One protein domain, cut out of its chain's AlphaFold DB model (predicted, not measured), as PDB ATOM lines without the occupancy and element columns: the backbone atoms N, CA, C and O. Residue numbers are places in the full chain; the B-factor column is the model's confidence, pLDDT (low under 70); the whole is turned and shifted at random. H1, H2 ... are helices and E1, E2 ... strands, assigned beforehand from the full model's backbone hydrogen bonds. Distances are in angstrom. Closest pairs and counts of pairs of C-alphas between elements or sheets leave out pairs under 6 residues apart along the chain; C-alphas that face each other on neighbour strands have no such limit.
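What this domain is: This is residues 15 to 141 of the 142 residues of an uncharacterized protein of Mycoplasma hyopneumoniae (strain 7448) (UniProt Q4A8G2). A strongly twisted and curled sheet of five strands, E1 to E5, forms the body, with the long helix H1 crossing over its strands E2 and E3 and the shorter helix H3 packed on E5 and E4. Beyond the last residues of H1 a small separate hairpin, E6 and E7, lies away from the sheet, and the four-residue helix H2 follows it, meeting H1 near residues 91 to 94. The printed part has 127 residues with three named helices and seven named strands, in the order E1 E2 E3 E4 E5 H1 E6 E7 H2 H3, a mixed class of helices and strands. The large sheet has the order E1 - E2 - E3 - E4 - E5, all antiparallel, and so is the pair E6 - E7. The whole is compact and rounded, with a radius of gyration of the C-alphas of 14.1 A and spans of 38 by 34 by 32 A.

Where its parts are: E1 is residues 18 to 21, and C-alpha 18 is at (-101.205, 128.448, 39.411). Residues 22 to 33 follow with no named element. E2, residues 34 to 42, is the longest strand at 23.6 A and bends by 56 degrees at residue 38. E3, residues 48 to 54, is 19.6 A long, and E4, residues 59 to 64, is 15.4 A long. E5 is residues 71 to 74. H1, residues 80 to 96, runs 24.4 A from C-alpha 80 at (-118.275, 104.228, 37.322) to C-alpha 96. E6 is residues 98 to 101, E7 is residues 104 to 106 and H2 is residues 108 to 111. H3, residues 121 to 129, is 12.4 A long and ends with C-alpha 129 at (-105.161, 118.980, 51.577).

How they stand to each other: E1 to E5 make a meander, each strand the antiparallel neighbour of the one before. E1 and E2 form a hairpin, with N 19 and O 35 at 2.8 A. In the hairpin of E2 and E3, N 38 and O 51 are 2.9 A apart. In that of E3 and E4, N 52 and O 60 are 2.8 A apart. In that of E4 and E5, N 72 and O 63 are 2.7 A apart. From edge to edge the strands' lines turn by 93 degrees, and the way across the sheet turns by 89 degrees. H1 is on the sheet at a height of 9.8 A, over E2 and E3. On the local plane its line and that of E2 stand at 62 degrees, only just across the strands. H3 is on the sheet at a height of 7.6 A, and its closest C-alphas to E5 are those of Ile 125 and Pro 71, 6.0 A apart. H3 and H1 are apart. H2 only grazes the sheet with residues 108 to 111. H1, with residues 91 to 94 alone, only just touches H2, with 3 pairs of C-alphas within 8 A, the closest being those of Phe 94 and Pro 108 at 6.8 A. E6 and E7 are a hairpin with N 101 and O 104 at 2.9 A, and both are apart from E3. In H1 and H3 every O i to N i+4 pair is within hydrogen-bond range; H2 is too short for such a pair.

The domain as a whole: The two C-alphas farthest apart are those of Lys 26 and Glu 44, at 40.4 A. The printed part has no cut. The link from E1 to E2 is long, with 12 residues. Residues 130 to 141 also have no named element. The mean pLDDT of the printed part is 78.0, and residues 21 to 33 and 115 to 141 are under 70.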
ATOM      1  N   GLU A  15     -99.052 131.731  35.227       85.00
ATOM      2  CA  GLU A  15     -99.025 131.913  36.685       85.00
ATOM      3  C   GLU A  15    -100.389 132.360  37.247       85.00
ATOM      4  O   GLU A  15    -100.656 132.163  38.427       85.00
ATOM      5  N   THR A  16    -101.301 132.909  36.434       85.50
ATOM      6  CA  THR A  16    -102.672 133.212  36.892       85.50
ATOM      7  C   THR A  16    -103.533 131.965  37.103       85.50
ATOM      8  O   THR A  16    -104.579 132.054  37.746       85.50
ATOM      9  N   ARG A  17    -103.114 130.812  36.569       84.69
ATOM     10  CA  ARG A  17    -103.747 129.497  36.758       84.69
ATOM     11  C   ARG A  17    -103.108 128.693  37.878       84.69
ATOM     12  O   ARG A  17    -103.676 127.676  38.266       84.69
ATOM     13  N   LEU A  18    -101.938 129.112  38.348       80.88
ATOM     14  CA  LEU A  18    -101.205 128.448  39.411       80.88
ATOM     15  C   LEU A  18    -102.076 128.395  40.669       80.88
ATOM     16  O   LEU A  18    -102.445 129.431  41.220       80.88
ATOM     17  N   ILE A  19    -102.415 127.182  41.092       74.50
ATOM     18  CA  ILE A  19    -103.199 126.944  42.303       74.50
ATOM     19  C   ILE A  19    -102.263 126.740  43.489       74.50
ATOM     20  O   ILE A  19    -102.538 127.207  44.590       74.50
ATOM     21  N   ILE A  20    -101.157 126.032  43.264       73.12
ATOM     22  CA  ILE A  20    -100.245 125.594  44.317       73.12
ATOM     23  C   ILE A  20     -98.815 125.750  43.825       73.12
ATOM     24  O   ILE A  20     -98.497 125.345  42.708       73.12
ATOM     25  N   LYS A  21     -97.963 126.324  44.678       69.94
ATOM     26  CA  LYS A  21     -96.521 126.465  44.454       69.94
ATOM     27  C   LYS A  21     -95.774 126.284  45.761       69.94
ATOM     28  O   LYS A  21     -95.794 127.170  46.618       69.94
ATOM     29  N   HIS A  22     -95.074 125.166  45.895       64.88
ATOM     30  CA  HIS A  22     -94.279 124.900  47.088       64.88
ATOM     31  C   HIS A  22     -92.841 125.384  46.907       64.88
ATOM     32  O   HIS A  22     -92.154 125.027  45.961       64.88
ATOM     33  N   ASN A  23     -92.361 126.181  47.866       53.16
ATOM     34  CA  ASN A  23     -90.979 126.683  47.884       53.16
ATOM     35  C   ASN A  23     -90.057 125.883  48.831       53.16
ATOM     36  O   ASN A  23     -88.882 126.223  48.980       53.16
ATOM     37  N   LYS A  24     -90.580 124.871  49.539       50.88
ATOM     38  CA  LYS A  24     -89.841 124.083  50.539       50.88
ATOM     39  C   LYS A  24     -90.299 122.626  50.531       50.88
ATOM     40  O   LYS A  24     -91.189 122.267  51.291       50.88
ATOM     41  N   LEU A  25     -89.661 121.776  49.736       52.41
ATOM     42  CA  LEU A  25     -89.911 120.334  49.789       52.41
ATOM     43  C   LEU A  25     -88.725 119.632  50.474       52.41
ATOM     44  O   LEU A  25     -87.567 119.795  50.091       52.41
ATOM     45  N   LYS A  26     -89.011 118.895  51.556       39.66
ATOM     46  CA  LYS A  26     -88.092 117.977  52.253       39.66
ATOM     47  C   LYS A  26     -88.761 116.599  52.313       39.66
ATOM     48  O   LYS A  26     -89.637 116.416  53.149       39.66
ATOM     49  N   GLY A  27     -88.349 115.617  51.505       45.19
ATOM     50  CA  GLY A  27     -88.898 114.254  51.619       45.19
ATOM     51  C   GLY A  27     -88.685 113.334  50.412       45.19
ATOM     52  O   GLY A  27     -88.178 113.776  49.391       45.19
ATOM     53  N   LYS A  28     -89.043 112.046  50.582       41.47
ATOM     54  CA  LYS A  28     -88.883 110.905  49.642       41.47
ATOM     55  C   LYS A  28     -90.181 110.508  48.891       41.47
ATOM     56  O   LYS A  28     -90.290 109.365  48.462       41.47
ATOM     57  N   GLN A  29     -91.169 111.392  48.788       51.75
ATOM     58  CA  GLN A  29     -92.383 111.170  47.977       51.75
ATOM     59  C   GLN A  29     -92.220 111.817  46.591       51.75
ATOM     60  O   GLN A  29     -91.326 112.661  46.453       51.75
ATOM     61  N   PRO A  30     -93.015 111.437  45.568       52.72
ATOM     62  CA  PRO A  30     -93.027 112.152  44.293       52.72
ATOM     63  C   PRO A  30     -93.265 113.648  44.537       52.72
ATOM     64  O   PRO A  30     -94.178 114.055  45.255       52.72
ATOM     65  N   VAL A  31     -92.348 114.460  44.017       58.09
ATOM     66  CA  VAL A  31     -92.231 115.886  44.329       58.09
ATOM     67  C   VAL A  31     -92.982 116.660  43.249       58.09
ATOM     68  O   VAL A  31     -92.473 116.809  42.146       58.09
ATOM     69  N   TYR A  32     -94.186 117.138  43.557       68.19
ATOM     70  CA  TYR A  32     -94.950 118.019  42.671       68.19
ATOM     71  C   TYR A  32     -94.792 119.467  43.148       68.19
ATOM     72  O   TYR A  32     -95.364 119.843  44.175       68.19
ATOM     73  N   GLU A  33     -93.987 120.288  42.463       69.75
ATOM     74  CA  GLU A  33     -93.680 121.641  42.960       69.75
ATOM     75  C   GLU A  33     -94.747 122.670  42.558       69.75
ATOM     76  O   GLU A  33     -94.990 123.621  43.315       69.75
ATOM     77  N   LYS A  34     -95.419 122.469  41.413       80.06
ATOM     78  CA  LYS A  34     -96.478 123.356  40.904       80.06
ATOM     79  C   LYS A  34     -97.681 122.625  40.315       80.06
ATOM     80  O   LYS A  34     -97.532 121.750  39.466       80.06
ATOM     81  N   PHE A  35     -98.874 123.112  40.662       82.69
ATOM     82  CA  PHE A  35    -100.138 122.695  40.053       82.69
ATOM     83  C   PHE A  35    -100.886 123.878  39.446       82.69
ATOM     84  O   PHE A  35    -101.126 124.891  40.109       82.69
ATOM     85  N   TYR A  36    -101.309 123.722  38.197       86.94
ATOM     86  CA  TYR A  36    -102.042 124.714  37.420       86.94
ATOM     87  C   TYR A  36    -103.464 124.240  37.150       86.94
ATOM     88  O   TYR A  36    -103.697 123.097  36.757       86.94
ATOM     89  N   LEU A  37    -104.431 125.139  37.297       88.00
ATOM     90  CA  LEU A  37    -105.812 124.863  36.949       88.00
ATOM     91  C   LEU A  37    -106.010 124.859  35.434       88.00
ATOM     92  O   LEU A  37    -105.816 125.879  34.758       88.00
ATOM     93  N   ILE A  38    -106.537 123.752  34.915       90.38
ATOM     94  CA  ILE A  38    -107.063 123.715  33.554       90.38
ATOM     95  C   ILE A  38    -108.492 124.271  33.554       90.38
ATOM     96  O   ILE A  38    -108.748 125.308  32.933       90.38
ATOM     97  N   PHE A  39    -109.401 123.609  34.278       90.25
ATOM     98  CA  PHE A  39    -110.802 124.007  34.445       90.25
ATOM     99  C   PHE A  39    -111.460 123.308  35.651       90.25
ATOM    100  O   PHE A  39    -110.921 122.337  36.185       90.25
ATOM    101  N   TYR A  40    -112.650 123.784  36.037       89.50
ATOM    102  CA  TYR A  40    -113.557 123.097  36.963       89.50
ATOM    103  C   TYR A  40    -114.846 122.673  36.259       89.50
ATOM    104  O   TYR A  40    -115.304 123.341  35.329       89.50
ATOM    105  N   LYS A  41    -115.466 121.596  36.741       90.25
ATOM    106  CA  LYS A  41    -116.779 121.132  36.290       90.25
ATOM    107  C   LYS A  41    -117.677 120.833  37.481       90.25
ATOM    108  O   LYS A  41    -117.395 119.922  38.253       90.25
ATOM    109  N   GLU A  42    -118.774 121.571  37.602       91.31
ATOM    110  CA  GLU A  42    -119.869 121.206  38.502       91.31
ATOM    111  C   GLU A  42    -120.832 120.262  37.771       91.31
ATOM    112  O   GLU A  42    -121.220 120.515  36.625       91.31
ATOM    113  N   LEU A  43    -121.189 119.154  38.417       89.50
ATOM    114  CA  LEU A  43    -122.211 118.223  37.945       89.50
ATOM    115  C   LEU A  43    -123.585 118.566  38.537       89.50
ATOM    116  O   LEU A  43    -123.694 119.276  39.533       89.50
ATOM    117  N   GLU A  44    -124.655 118.007  37.969       87.31
ATOM    118  CA  GLU A  44    -126.042 118.275  38.398       87.31
ATOM    119  C   GLU A  44    -126.313 117.930  39.874       87.31
ATOM    120  O   GLU A  44    -127.156 118.543  40.529       87.31
ATOM    121  N   ASN A  45    -125.560 116.978  40.427       86.38
ATOM    122  CA  ASN A  45    -125.613 116.598  41.838       86.38
ATOM    123  C   ASN A  45    -124.792 117.526  42.759       86.38
ATOM    124  O   ASN A  45    -124.593 117.187  43.925       86.38
ATOM    125  N   LYS A  46    -124.344 118.687  42.256       87.50
ATOM    126  CA  LYS A  46    -123.549 119.711  42.961       87.50
ATOM    127  C   LYS A  46    -122.147 119.265  43.373       87.50
ATOM    128  O   LYS A  46    -121.507 119.914  44.201       87.50
ATOM    129  N   ARG A  47    -121.668 118.150  42.824       90.38
ATOM    130  CA  ARG A  47    -120.278 117.723  42.989       90.38
ATOM    131  C   ARG A  47    -119.412 118.537  42.043       90.38
ATOM    132  O   ARG A  47    -119.748 118.677  40.866       90.38
ATOM    133  N   LEU A  48    -118.320 119.073  42.566       91.31
ATOM    134  CA  LEU A  48    -117.400 119.919  41.824       91.31
ATOM    135  C   LEU A  48    -116.100 119.163  41.581       91.31
ATOM    136  O   LEU A  48    -115.535 118.576  42.498       91.31
ATOM    137  N   PHE A  49    -115.628 119.193  40.342       90.88
ATOM    138  CA  PHE A  49    -114.411 118.514  39.926       90.88
ATOM    139  C   PHE A  49    -113.393 119.513  39.423       90.88
ATOM    140  O   PHE A  49    -113.729 120.395  38.634       90.88
ATOM    141  N   SER A  50    -112.154 119.353  39.867       89.00
ATOM    142  CA  SER A  50    -111.005 120.116  39.398       89.00
ATOM    143  C   SER A  50    -110.192 119.282  38.433       89.00
ATOM    144  O   SER A  50    -109.894 118.131  38.741       89.00
ATOM    145  N   VAL A  51    -109.768 119.885  37.325       90.19
ATOM    146  CA  VAL A  51    -108.768 119.308  36.424       90.19
ATOM    147  C   VAL A  51    -107.509 120.153  36.506       90.19
ATOM    148  O   VAL A  51    -107.523 121.346  36.189       90.19
ATOM    149  N   MET A  52    -106.429 119.535  36.966       88.62
ATOM    150  CA  MET A  52    -105.148 120.174  37.238       88.62
ATOM    151  C   MET A  52    -104.063 119.608  36.327       88.62
ATOM    152  O   MET A  52    -104.132 118.455  35.917       88.62
ATOM    153  N   PHE A  53    -103.070 120.431  36.026       88.75
ATOM    154  CA  PHE A  53    -101.857 120.075  35.301       88.75
ATOM    155  C   PHE A  53    -100.646 120.343  36.195       88.75
ATOM    156  O   PHE A  53    -100.598 121.403  36.821       88.75
ATOM    157  N   ASP A  54     -99.677 119.435  36.243       84.19
ATOM    158  CA  ASP A  54     -98.389 119.671  36.908       84.19
ATOM    159  C   ASP A  54     -97.227 119.807  35.917       84.19
ATOM    160  O   ASP A  54     -97.333 119.476  34.736       84.19
ATOM    161  N   GLU A  55     -96.100 120.323  36.401       78.88
ATOM    162  CA  GLU A  55     -94.901 120.545  35.583       78.88
ATOM    163  C   GLU A  55     -94.167 119.258  35.162       78.88
ATOM    164  O   GLU A  55     -93.506 119.252  34.122       78.88
ATOM    165  N   GLU A  56     -94.368 118.155  35.889       79.81
ATOM    166  CA  GLU A  56     -93.951 116.795  35.504       79.81
ATOM    167  C   GLU A  56     -94.862 116.198  34.417       79.81
ATOM    168  O   GLU A  56     -94.655 115.079  33.943       79.81
ATOM    169  N   ARG A  57     -95.829 116.990  33.940       79.75
ATOM    170  CA  ARG A  57     -96.762 116.667  32.869       79.75
ATOM    171  C   ARG A  57     -97.678 115.515  33.253       79.75
ATOM    172  O   ARG A  57     -97.890 114.602  32.458       79.75
ATOM    173  N   ASN A  58     -98.272 115.581  34.437       84.31
ATOM    174  CA  ASN A  58     -99.484 114.823  34.724       84.31
ATOM    175  C   ASN A  58    -100.701 115.737  34.652       84.31
ATOM    176  O   ASN A  58    -100.650 116.935  34.940       84.31
ATOM    177  N   ILE A  59    -101.821 115.139  34.273       87.19
ATOM    178  CA  ILE A  59    -103.142 115.718  34.447       87.19
ATOM    179  C   ILE A  59    -103.854 114.918  35.507       87.19
ATOM    180  O   ILE A  59    -103.908 113.691  35.419       87.19
ATOM    181  N   LEU A  60    -104.377 115.652  36.484       85.50
ATOM    182  CA  LEU A  60    -104.982 115.133  37.692       85.50
ATOM    183  C   LEU A  60    -106.416 115.633  37.841       85.50
ATOM    184  O   LEU A  60    -106.703 116.804  37.587       85.50
ATOM    185  N   VAL A  61    -107.312 114.754  38.284       87.56
ATOM    186  CA  VAL A  61    -108.728 115.046  38.476       87.56
ATOM    187  C   VAL A  61    -109.159 114.654  39.874       87.56
ATOM    188  O   VAL A  61    -109.016 113.500  40.286       87.56
ATOM    189  N   PHE A  62    -109.749 115.620  40.566       86.44
ATOM    190  CA  PHE A  62    -110.199 115.472  41.941       86.44
ATOM    191  C   PHE A  62    -111.618 115.993  42.090       86.44
ATOM    192  O   PHE A  62    -111.961 117.035  41.528       86.44
ATOM    193  N   GLU A  63    -112.426 115.307  42.890       89.25
ATOM    194  CA  GLU A  63    -113.580 115.949  43.509       89.25
ATOM    195  C   GLU A  63    -113.069 116.957  44.536       89.25
ATOM    196  O   GLU A  63    -112.202 116.623  45.344       89.25
ATOM    197  N   VAL A  64    -113.606 118.170  44.518       87.31
ATOM    198  CA  VAL A  64    -113.257 119.250  45.441       87.31
ATOM    199  C   VAL A  64    -114.498 119.749  46.174       87.31
ATOM    200  O   VAL A  64    -115.616 119.675  45.661       87.31
ATOM    201  N   ASP A  65    -114.310 120.281  47.378       86.00
ATOM    202  CA  ASP A  65    -115.390 120.934  48.116       86.00
ATOM    203  C   ASP A  65    -115.813 122.213  47.398       86.00
ATOM    204  O   ASP A  65    -114.981 123.046  47.065       86.00
ATOM    205  N   SER A  66    -117.106 122.410  47.164       80.38
ATOM    206  CA  SER A  66    -117.584 123.557  46.384       80.38
ATOM    207  C   SER A  66    -117.413 124.913  47.074       80.38
ATOM    208  O   SER A  66    -117.542 125.941  46.414       80.38
ATOM    209  N   LYS A  67    -117.127 124.945  48.382       79.75
ATOM    210  CA  LYS A  67    -116.908 126.183  49.144       79.75
ATOM    211  C   LYS A  67    -115.430 126.479  49.345       79.75
ATOM    212  O   LYS A  67    -115.049 127.644  49.305       79.75
ATOM    213  N   THR A  68    -114.623 125.456  49.614       75.75
ATOM    214  CA  THR A  68    -113.197 125.620  49.936       75.75
ATOM    215  C   THR A  68    -112.276 125.258  48.776       75.75
ATOM    216  O   THR A  68    -111.109 125.631  48.798       75.75
ATOM    217  N   LEU A  69    -112.789 124.546  47.766       75.19
ATOM    218  CA  LEU A  69    -112.054 123.984  46.627       75.19
ATOM    219  C   LEU A  69    -110.911 123.033  47.023       75.19
ATOM    220  O   LEU A  69    -110.061 122.696  46.198       75.19
ATOM    221  N   VAL A  70    -110.937 122.542  48.266       79.56
ATOM    222  CA  VAL A  70    -110.008 121.532  48.783       79.56
ATOM    223  C   VAL A  70    -110.349 120.162  48.186       79.56
ATOM    224  O   VAL A  70    -111.531 119.796  48.171       79.56
ATOM    225  N   PRO A  71    -109.358 119.370  47.735       81.50
ATOM    226  CA  PRO A  71    -109.588 118.009  47.258       81.50
ATOM    227  C   PRO A  71    -110.212 117.086  48.310       81.50
ATOM    228  O   PRO A  71    -109.692 116.886  49.411       81.50
ATOM    229  N   ILE A  72    -111.335 116.474  47.941       85.12
ATOM    230  CA  ILE A  72    -112.077 115.509  48.751       85.12
ATOM    231  C   ILE A  72    -111.751 114.085  48.312       85.12
ATOM    232  O   ILE A  72    -111.488 113.262  49.180       85.12
ATOM    233  N   LYS A  73    -111.783 113.764  47.014       84.88
ATOM    234  CA  LYS A  73    -111.601 112.381  46.534       84.88
ATOM    235  C   LYS A  73    -110.896 112.312  45.183       84.88
ATOM    236  O   LYS A  73    -111.128 113.192  44.347       84.88
ATOM    237  N   PRO A  74    -110.094 111.263  44.935       81.44
ATOM    238  CA  PRO A  74    -109.555 110.998  43.609       81.44
ATOM    239  C   PRO A  74    -110.670 110.477  42.718       81.44
ATOM    240  O   PRO A  74    -111.662 109.926  43.205       81.44
ATOM    241  N   ILE A  75    -110.492 110.591  41.398       79.69
ATOM    242  CA  ILE A  75    -111.448 109.978  40.476       79.69
ATOM    243  C   ILE A  75    -111.553 108.467  40.729       79.69
ATOM    244  O   ILE A  75    -112.657 107.957  40.718       79.69
ATOM    245  N   SER A  76    -110.464 107.765  41.061       77.94
ATOM    246  CA  SER A  76    -110.438 106.309  41.288       77.94
ATOM    247  C   SER A  76    -111.403 105.812  42.374       77.94
ATOM    248  O   SER A  76    -111.869 104.678  42.297       77.94
ATOM    249  N   GLU A  77    -111.749 106.653  43.352       82.94
ATOM    250  CA  GLU A  77    -112.684 106.324  44.438       82.94
ATOM    251  C   GLU A  77    -114.163 106.553  44.087       82.94
ATOM    252  O   GLU A  77    -115.053 106.286  44.902       82.94
ATOM    253  N   LEU A  78    -114.457 107.106  42.911       82.81
ATOM    254  CA  LEU A  78    -115.827 107.432  42.515       82.81
ATOM    255  C   LEU A  78    -116.519 106.247  41.836       82.81
ATOM    256  O   LEU A  78    -115.885 105.289  41.398       82.81
ATOM    257  N   ASP A  79    -117.844 106.319  41.739       87.38
ATOM    258  CA  ASP A  79    -118.609 105.348  40.965       87.38
ATOM    259  C   ASP A  79    -118.328 105.464  39.453       87.38
ATOM    260  O   ASP A  79    -117.919 106.503  38.924       87.38
ATOM    261  N   GLN A  80    -118.574 104.360  38.747       87.12
ATOM    262  CA  GLN A  80    -118.275 104.228  37.322       87.12
ATOM    263  C   GLN A  80    -119.083 105.194  36.440       87.12
ATOM    264  O   GLN A  80    -118.620 105.584  35.368       87.12
ATOM    265  N   GLU A  81    -120.289 105.579  36.859       90.56
ATOM    266  CA  GLU A  81    -121.130 106.514  36.106       90.56
ATOM    267  C   GLU A  81    -120.492 107.907  36.086       90.56
ATOM    268  O   GLU A  81    -120.321 108.515  35.026       90.56
ATOM    269  N   ILE A  82    -120.050 108.382  37.250       89.38
ATOM    270  CA  ILE A  82    -119.375 109.669  37.400       89.38
ATOM    271  C   ILE A  82    -118.042 109.677  36.653       89.38
ATOM    272  O   ILE A  82    -117.711 110.688  36.030       89.38
ATOM    273  N   HIS A  83    -117.309 108.557  36.633       86.12
ATOM    274  CA  HIS A  83    -116.088 108.433  35.823       86.12
ATOM    275  C   HIS A  83    -116.358 108.726  34.356       86.12
ATOM    276  O   HIS A  83    -115.675 109.556  33.763       86.12
ATOM    277  N   GLN A  84    -117.373 108.081  33.780       89.31
ATOM    278  CA  GLN A  84    -117.703 108.230  32.363       89.31
ATOM    279  C   GLN A  84    -118.129 109.659  32.023       89.31
ATOM    280  O   GLN A  84    -117.759 110.185  30.969       89.31
ATOM    281  N   ILE A  85    -118.892 110.300  32.913       91.62
ATOM    282  CA  ILE A  85    -119.314 111.694  32.747       91.62
ATOM    283  C   ILE A  85    -118.089 112.612  32.724       91.62
ATOM    284  O   ILE A  85    -117.913 113.379  31.778       91.62
ATOM    285  N   ILE A  86    -117.220 112.512  33.729       90.31
ATOM    286  CA  ILE A  86    -116.047 113.382  33.859       90.31
ATOM    287  C   ILE A  86    -115.036 113.134  32.741       90.31
ATOM    288  O   ILE A  86    -114.532 114.091  32.153       90.31
ATOM    289  N   GLU A  87    -114.800 111.877  32.364       89.06
ATOM    290  CA  GLU A  87    -113.943 111.540  31.229       89.06
ATOM    291  C   GLU A  87    -114.431 112.206  29.938       89.06
ATOM    292  O   GLU A  87    -113.645 112.801  29.194       89.06
ATOM    293  N   LYS A  88    -115.738 112.133  29.667       91.62
ATOM    294  CA  LYS A  88    -116.338 112.737  28.477       91.62
ATOM    295  C   LYS A  88    -116.164 114.255  28.462       91.62
ATOM    296  O   LYS A  88    -115.830 114.810  27.416       91.62
ATOM    297  N   GLU A  89    -116.379 114.911  29.599       91.94
ATOM    298  CA  GLU A  89    -116.202 116.359  29.748       91.94
ATOM    299  C   GLU A  89    -114.744 116.773  29.505       91.94
ATOM    300  O   GLU A  89    -114.487 117.692  28.730       91.94
ATOM    301  N   ILE A  90    -113.783 116.042  30.078       91.38
ATOM    302  CA  ILE A  90    -112.345 116.286  29.891       91.38
ATOM    303  C   ILE A  90    -111.937 116.121  28.431       91.38
ATOM    304  O   ILE A  90    -111.307 117.009  27.856       91.38
ATOM    305  N   ARG A  91    -112.332 115.011  27.798       91.81
ATOM    306  CA  ARG A  91    -112.029 114.759  26.383       91.81
ATOM    307  C   ARG A  91    -112.650 115.817  25.472       91.81
ATOM    308  O   ARG A  91    -112.013 116.234  24.508       91.81
ATOM    309  N   GLY A  92    -113.876 116.250  25.767       92.75
ATOM    310  CA  GLY A  92    -114.525 117.352  25.056       92.75
ATOM    311  C   GLY A  92    -113.728 118.646  25.189       92.75
ATOM    312  O   GLY A  92    -113.368 119.258  24.186       92.75
ATOM    313  N   PHE A  93    -113.353 118.998  26.419       93.31
ATOM    314  CA  PHE A  93    -112.560 120.187  26.698       93.31
ATOM    315  C   PHE A  93    -111.219 120.180  25.953       93.31
ATOM    316  O   PHE A  93    -110.875 121.174  25.313       93.31
ATOM    317  N   PHE A  94    -110.485 119.062  25.973       92.00
ATOM    318  CA  PHE A  94    -109.209 118.946  25.263       92.00
ATOM    319  C   PHE A  94    -109.357 119.017  23.745       92.00
ATOM    320  O   PHE A  94    -108.552 119.662  23.074       92.00
ATOM    321  N   LYS A  95    -110.434 118.447  23.198       91.88
ATOM    322  CA  LYS A  95    -110.729 118.534  21.768       91.88
ATOM    323  C   LYS A  95    -111.021 119.966  21.321       91.88
ATOM    324  O   LYS A  95    -110.639 120.328  20.207       91.88
ATOM    325  N   ASP A  96    -111.699 120.754  22.147       92.94
ATOM    326  CA  ASP A  96    -112.178 122.092  21.785       92.94
ATOM    327  C   ASP A  96    -111.138 123.195  22.022       92.94
ATOM    328  O   ASP A  96    -111.323 124.322  21.562       92.94
ATOM    329  N   HIS A  97    -110.017 122.868  22.670       94.12
ATOM    330  CA  HIS A  97    -108.978 123.823  23.036       94.12
ATOM    331  C   HIS A  97    -107.615 123.465  22.465       94.12
ATOM    332  O   HIS A  97    -107.298 122.355  22.035       94.12
ATOM    333  N   TYR A  98    -106.779 124.485  22.462       94.81
ATOM    334  CA  TYR A  98    -105.401 124.444  22.062       94.81
ATOM    335  C   TYR A  98    -104.528 124.666  23.301       94.81
ATOM    336  O   TYR A  98    -104.821 125.563  24.068       94.81
ATOM    337  N   PHE A  99    -103.489 123.855  23.528       93.31
ATOM    338  CA  PHE A  99    -102.708 123.914  24.770       93.31
ATOM    339  C   PHE A  99    -101.236 124.199  24.517       93.31
ATOM    340  O   PHE A  99    -100.622 123.609  23.620       93.31
ATOM    341  N   THR A 100    -100.674 125.078  25.338       94.19
ATOM    342  CA  THR A 100     -99.243 125.372  25.377       94.19
ATOM    343  C   THR A 100     -98.699 125.271  26.795       94.19
ATOM    344  O   THR A 100     -99.413 125.509  27.764       94.19
ATOM    345  N   PHE A 101     -97.433 124.897  26.926       91.38
ATOM    346  CA  PHE A 101     -96.688 124.912  28.180       91.38
ATOM    347  C   PHE A 101     -95.273 125.399  27.881       91.38
ATOM    348  O   PHE A 101     -94.639 124.901  26.952       91.38
ATOM    349  N   GLU A 102     -94.825 126.435  28.590       90.62
ATOM    350  CA  GLU A 102     -93.526 127.090  28.374       90.62
ATOM    351  C   GLU A 102     -93.292 127.501  26.905       90.62
ATOM    352  O   GLU A 102     -92.202 127.384  26.348       90.62
ATOM    353  N   GLY A 103     -94.359 127.963  26.244       90.62
ATOM    354  CA  GLY A 103     -94.336 128.380  24.838       90.62
ATOM    355  C   GLY A 103     -94.327 127.233  23.821       90.62
ATOM    356  O   GLY A 103     -94.300 127.494  22.619       90.62
ATOM    357  N   GLN A 104     -94.378 125.974  24.264       92.44
ATOM    358  CA  GLN A 104     -94.438 124.809  23.386       92.44
ATOM    359  C   GLN A 104     -95.840 124.227  23.308       92.44
ATOM    360  O   GLN A 104     -96.565 124.148  24.296       92.44
ATOM    361  N   ARG A 105     -96.207 123.772  22.111       93.06
ATOM    362  CA  ARG A 105     -97.464 123.074  21.867       93.06
ATOM    363  C   ARG A 105     -97.469 121.710  22.552       93.06
ATOM    364  O   ARG A 105     -96.559 120.920  22.317       93.06
ATOM    365  N   ILE A 106     -98.527 121.408  23.302       91.62
ATOM    366  CA  ILE A 106     -98.702 120.100  23.946       91.62
ATOM    367  C   ILE A 106    -100.088 119.497  23.679       91.62
ATOM    368  O   ILE A 106    -101.017 120.196  23.269       91.62
ATOM    369  N   PHE A 107    -100.196 118.181  23.885       91.12
ATOM    370  CA  PHE A 107    -101.429 117.397  23.771       91.12
ATOM    371  C   PHE A 107    -101.770 116.828  25.150       91.12
ATOM    372  O   PHE A 107    -101.175 115.823  25.536       91.12
ATOM    373  N   PRO A 108    -102.656 117.478  25.920       85.25
ATOM    374  CA  PRO A 108    -102.938 117.108  27.305       85.25
ATOM    375  C   PRO A 108    -103.368 115.645  27.475       85.25
ATOM    376  O   PRO A 108    -103.053 115.028  28.485       85.25
ATOM    377  N   GLU A 109    -104.026 115.049  26.478       86.38
ATOM    378  CA  GLU A 109    -104.517 113.671  26.557       86.38
ATOM    379  C   GLU A 109    -103.424 112.643  26.878       86.38
ATOM    380  O   GLU A 109    -103.716 111.633  27.511       86.38
ATOM    381  N   ILE A 110    -102.176 112.884  26.457       86.69
ATOM    382  CA  ILE A 110    -101.061 111.941  26.670       86.69
ATOM    383  C   ILE A 110    -100.549 111.938  28.114       86.69
ATOM    384  O   ILE A 110     -99.786 111.058  28.493       86.69
ATOM    385  N   PHE A 111    -100.949 112.945  28.886       84.12
ATOM    386  CA  PHE A 111    -100.559 113.182  30.271       84.12
ATOM    387  C   PHE A 111    -101.684 112.819  31.247       84.12
ATOM    388  O   PHE A 111    -101.563 113.025  32.453       84.12
ATOM    389  N   PHE A 112    -102.816 112.328  30.731       82.69
ATOM    390  CA  PHE A 112    -103.977 111.990  31.538       82.69
ATOM    391  C   PHE A 112    -103.775 110.667  32.272       82.69
ATOM    392  O   PHE A 112    -104.011 109.593  31.719       82.69
ATOM    393  N   ASN A 113    -103.371 110.761  33.538       74.44
ATOM    394  CA  ASN A 113    -102.902 109.600  34.289       74.44
ATOM    395  C   ASN A 113    -103.934 109.079  35.298       74.44
ATOM    396  O   ASN A 113    -103.754 107.985  35.814       74.44
ATOM    397  N   ASN A 114    -105.046 109.781  35.561       71.00
ATOM    398  CA  ASN A 114    -105.995 109.405  36.626       71.00
ATOM    399  C   ASN A 114    -106.682 108.036  36.481       71.00
ATOM    400  O   ASN A 114    -107.310 107.578  37.433       71.00
ATOM    401  N   PHE A 115    -106.590 107.400  35.312       65.81
ATOM    402  CA  PHE A 115    -107.085 106.040  35.085       65.81
ATOM    403  C   PHE A 115    -106.002 104.965  35.236       65.81
ATOM    404  O   PHE A 115    -106.301 103.787  35.051       65.81
ATOM    405  N   ASP A 116    -104.760 105.346  35.552       65.88
ATOM    406  CA  ASP A 116    -103.684 104.398  35.817       65.88
ATOM    407  C   ASP A 116    -103.880 103.761  37.209       65.88
ATOM    408  O   ASP A 116    -103.835 104.470  38.219       65.88
ATOM    409  N   PRO A 117    -104.096 102.434  37.290       54.88
ATOM    410  CA  PRO A 117    -104.314 101.734  38.554       54.88
ATOM    411  C   PRO A 117    -103.077 101.686  39.468       54.88
ATOM    412  O   PRO A 117    -103.194 101.214  40.597       54.88
ATOM    413  N   ILE A 118    -101.900 102.113  38.995       50.66
ATOM    414  CA  ILE A 118    -100.622 102.044  39.726       50.66
ATOM    415  C   ILE A 118    -100.295 103.364  40.441       50.66
ATOM    416  O   ILE A 118     -99.387 103.419  41.267       50.66
ATOM    417  N   SER A 119    -101.014 104.440  40.143       53.47
ATOM    418  CA  SER A 119    -100.578 105.772  40.536       53.47
ATOM    419  C   SER A 119    -100.978 106.166  41.966       53.47
ATOM    420  O   SER A 119    -102.125 106.015  42.386       53.47
ATOM    421  N   GLU A 120    -100.009 106.741  42.681       58.25
ATOM    422  CA  GLU A 120    -100.058 107.270  44.052       58.25
ATOM    423  C   GLU A 120    -100.915 108.557  44.165       58.25
ATOM    424  O   GLU A 120    -100.519 109.545  44.778       58.25
ATOM    425  N   PHE A 121    -102.105 108.597  43.554       64.69
ATOM    426  CA  PHE A 121    -102.963 109.792  43.564       64.69
ATOM    427  C   PHE A 121    -103.500 110.148  44.956       64.69
ATOM    428  O   PHE A 121    -103.792 111.316  45.217       64.69
ATOM    429  N   ASP A 122    -103.592 109.166  45.852       62.22
ATOM    430  CA  ASP A 122    -104.003 109.371  47.243       62.22
ATOM    431  C   ASP A 122    -102.977 110.224  48.005       62.22
ATOM    432  O   ASP A 122    -103.356 111.107  48.777       62.22
ATOM    433  N   ASP A 123    -101.683 110.025  47.730       65.12
ATOM    434  CA  ASP A 123    -100.603 110.833  48.305       65.12
ATOM    435  C   ASP A 123    -100.689 112.279  47.811       65.12
ATOM    436  O   ASP A 123    -100.502 113.204  48.599       65.12
ATOM    437  N   ILE A 124    -101.075 112.488  46.547       68.12
ATOM    438  CA  ILE A 124    -101.300 113.831  46.005       68.12
ATOM    439  C   ILE A 124    -102.495 114.492  46.684       68.12
ATOM    440  O   ILE A 124    -102.412 115.650  47.054       68.12
ATOM    441  N   ILE A 125    -103.608 113.797  46.909       69.56
ATOM    442  CA  ILE A 125    -104.756 114.406  47.604       69.56
ATOM    443  C   ILE A 125    -104.399 114.791  49.026       69.56
ATOM    444  O   ILE A 125    -104.771 115.875  49.470       69.56
ATOM    445  N   ASN A 126    -103.686 113.921  49.736       67.50
ATOM    446  CA  ASN A 126    -103.211 114.232  51.077       67.50
ATOM    447  C   ASN A 126    -102.258 115.431  51.051       67.50
ATOM    448  O   ASN A 126    -102.409 116.332  51.869       67.50
ATOM    449  N   PHE A 127    -101.366 115.494  50.061       67.19
ATOM    450  CA  PHE A 127    -100.490 116.637  49.827       67.19
ATOM    451  C   PHE A 127    -101.267 117.932  49.535       67.19
ATOM    452  O   PHE A 127    -100.983 118.966  50.126       67.19
ATOM    453  N   LEU A 128    -102.284 117.883  48.671       68.88
ATOM    454  CA  LEU A 128    -103.099 119.041  48.298       68.88
ATOM    455  C   LEU A 128    -104.018 119.512  49.437       68.88
ATOM    456  O   LEU A 128    -104.463 120.654  49.417       68.88
ATOM    457  N   ARG A 129    -104.352 118.640  50.397       69.38
ATOM    458  CA  ARG A 129    -105.161 118.980  51.577       69.38
ATOM    459  C   ARG A 129    -104.376 119.725  52.652       69.38
ATOM    460  O   ARG A 129    -105.012 120.383  53.472       69.38
ATOM    461  N   ASP A 130    -103.051 119.607  52.681       61.31
ATOM    462  CA  ASP A 130    -102.234 120.354  53.633       61.31
ATOM    463  C   ASP A 130    -102.245 121.845  53.250       61.31
ATOM    464  O   ASP A 130    -101.829 122.240  52.162       61.31
ATOM    465  N   ASP A 131    -102.746 122.678  54.168       54.69
ATOM    466  CA  ASP A 131    -103.100 124.103  54.025       54.69
ATOM    467  C   ASP A 131    -101.955 125.055  53.576       54.69
ATOM    468  O   ASP A 131    -102.126 126.277  53.557       54.69
ATOM    469  N   GLU A 132    -100.775 124.550  53.197       53.50
ATOM    470  CA  GLU A 132     -99.591 125.350  52.846       53.50
ATOM    471  C   GLU A 132     -99.580 125.918  51.407       53.50
ATOM    472  O   GLU A 132     -98.551 126.432  50.968       53.50
ATOM    473  N   VAL A 133    -100.739 125.926  50.731       55.62
ATOM    474  CA  VAL A 133    -101.320 127.024  49.911       55.62
ATOM    475  C   VAL A 133    -102.076 126.451  48.704       55.62
ATOM    476  O   VAL A 133    -101.498 126.257  47.640       55.62
ATOM    477  N   ILE A 134    -103.399 126.286  48.845       58.06
ATOM    478  CA  ILE A 134    -104.354 126.306  47.723       58.06
ATOM    479  C   ILE A 134    -104.713 127.777  47.477       58.06
ATOM    480  O   ILE A 134    -105.684 128.309  48.018       58.06
ATOM    481  N   SER A 135    -103.906 128.487  46.693       57.38
ATOM    482  CA  SER A 135    -104.275 129.819  46.215       57.38
ATOM    483  C   SER A 135    -105.120 129.667  44.964       57.38
ATOM    484  O   SER A 135    -104.603 129.431  43.881       57.38
ATOM    485  N   LEU A 136    -106.433 129.810  45.092       59.69
ATOM    486  CA  LEU A 136    -107.295 129.793  43.917       59.69
ATOM    487  C   LEU A 136    -106.911 130.916  42.952       59.69
ATOM    488  O   LEU A 136    -106.649 132.031  43.417       59.69
ATOM    489  N   PRO A 137    -106.938 130.672  41.631       61.94
ATOM    490  CA  PRO A 137    -106.824 131.727  40.641       61.94
ATOM    491  C   PRO A 137    -107.697 132.932  40.999       61.94
ATOM    492  O   PRO A 137    -108.867 132.775  41.343       61.94
ATOM    493  N   ILE A 138    -107.147 134.146  40.905       56.88
ATOM    494  CA  ILE A 138    -107.809 135.393  41.352       56.88
ATOM    495  C   ILE A 138    -109.213 135.557  40.742       56.88
ATOM    496  O   ILE A 138    -110.112 136.126  41.357       56.88
ATOM    497  N   TRP A 139    -109.428 135.047  39.529       64.88
ATOM    498  CA  TRP A 139    -110.715 135.117  38.840       64.88
ATOM    499  C   TRP A 139    -111.793 134.174  39.405       64.88
ATOM    500  O   TRP A 139    -112.963 134.390  39.101       64.88
ATOM    501  N   LEU A 140    -111.431 133.193  40.237       62.47
ATOM    502  CA  LEU A 140    -112.356 132.302  40.952       62.47
ATOM    503  C   LEU A 140    -112.744 132.800  42.346       62.47
ATOM    504  O   LEU A 140    -113.684 132.281  42.931       62.47
ATOM    505  N   GLN A 141    -112.044 133.796  42.888       57.22
ATOM    506  CA  GLN A 141    -112.279 134.313  44.241       57.22
ATOM    507  C   GLN A 141    -113.405 135.369  44.306       57.22
ATOM    508  O   GLN A 141    -113.437 136.173  45.238       57.22
TER     509      GLN A 141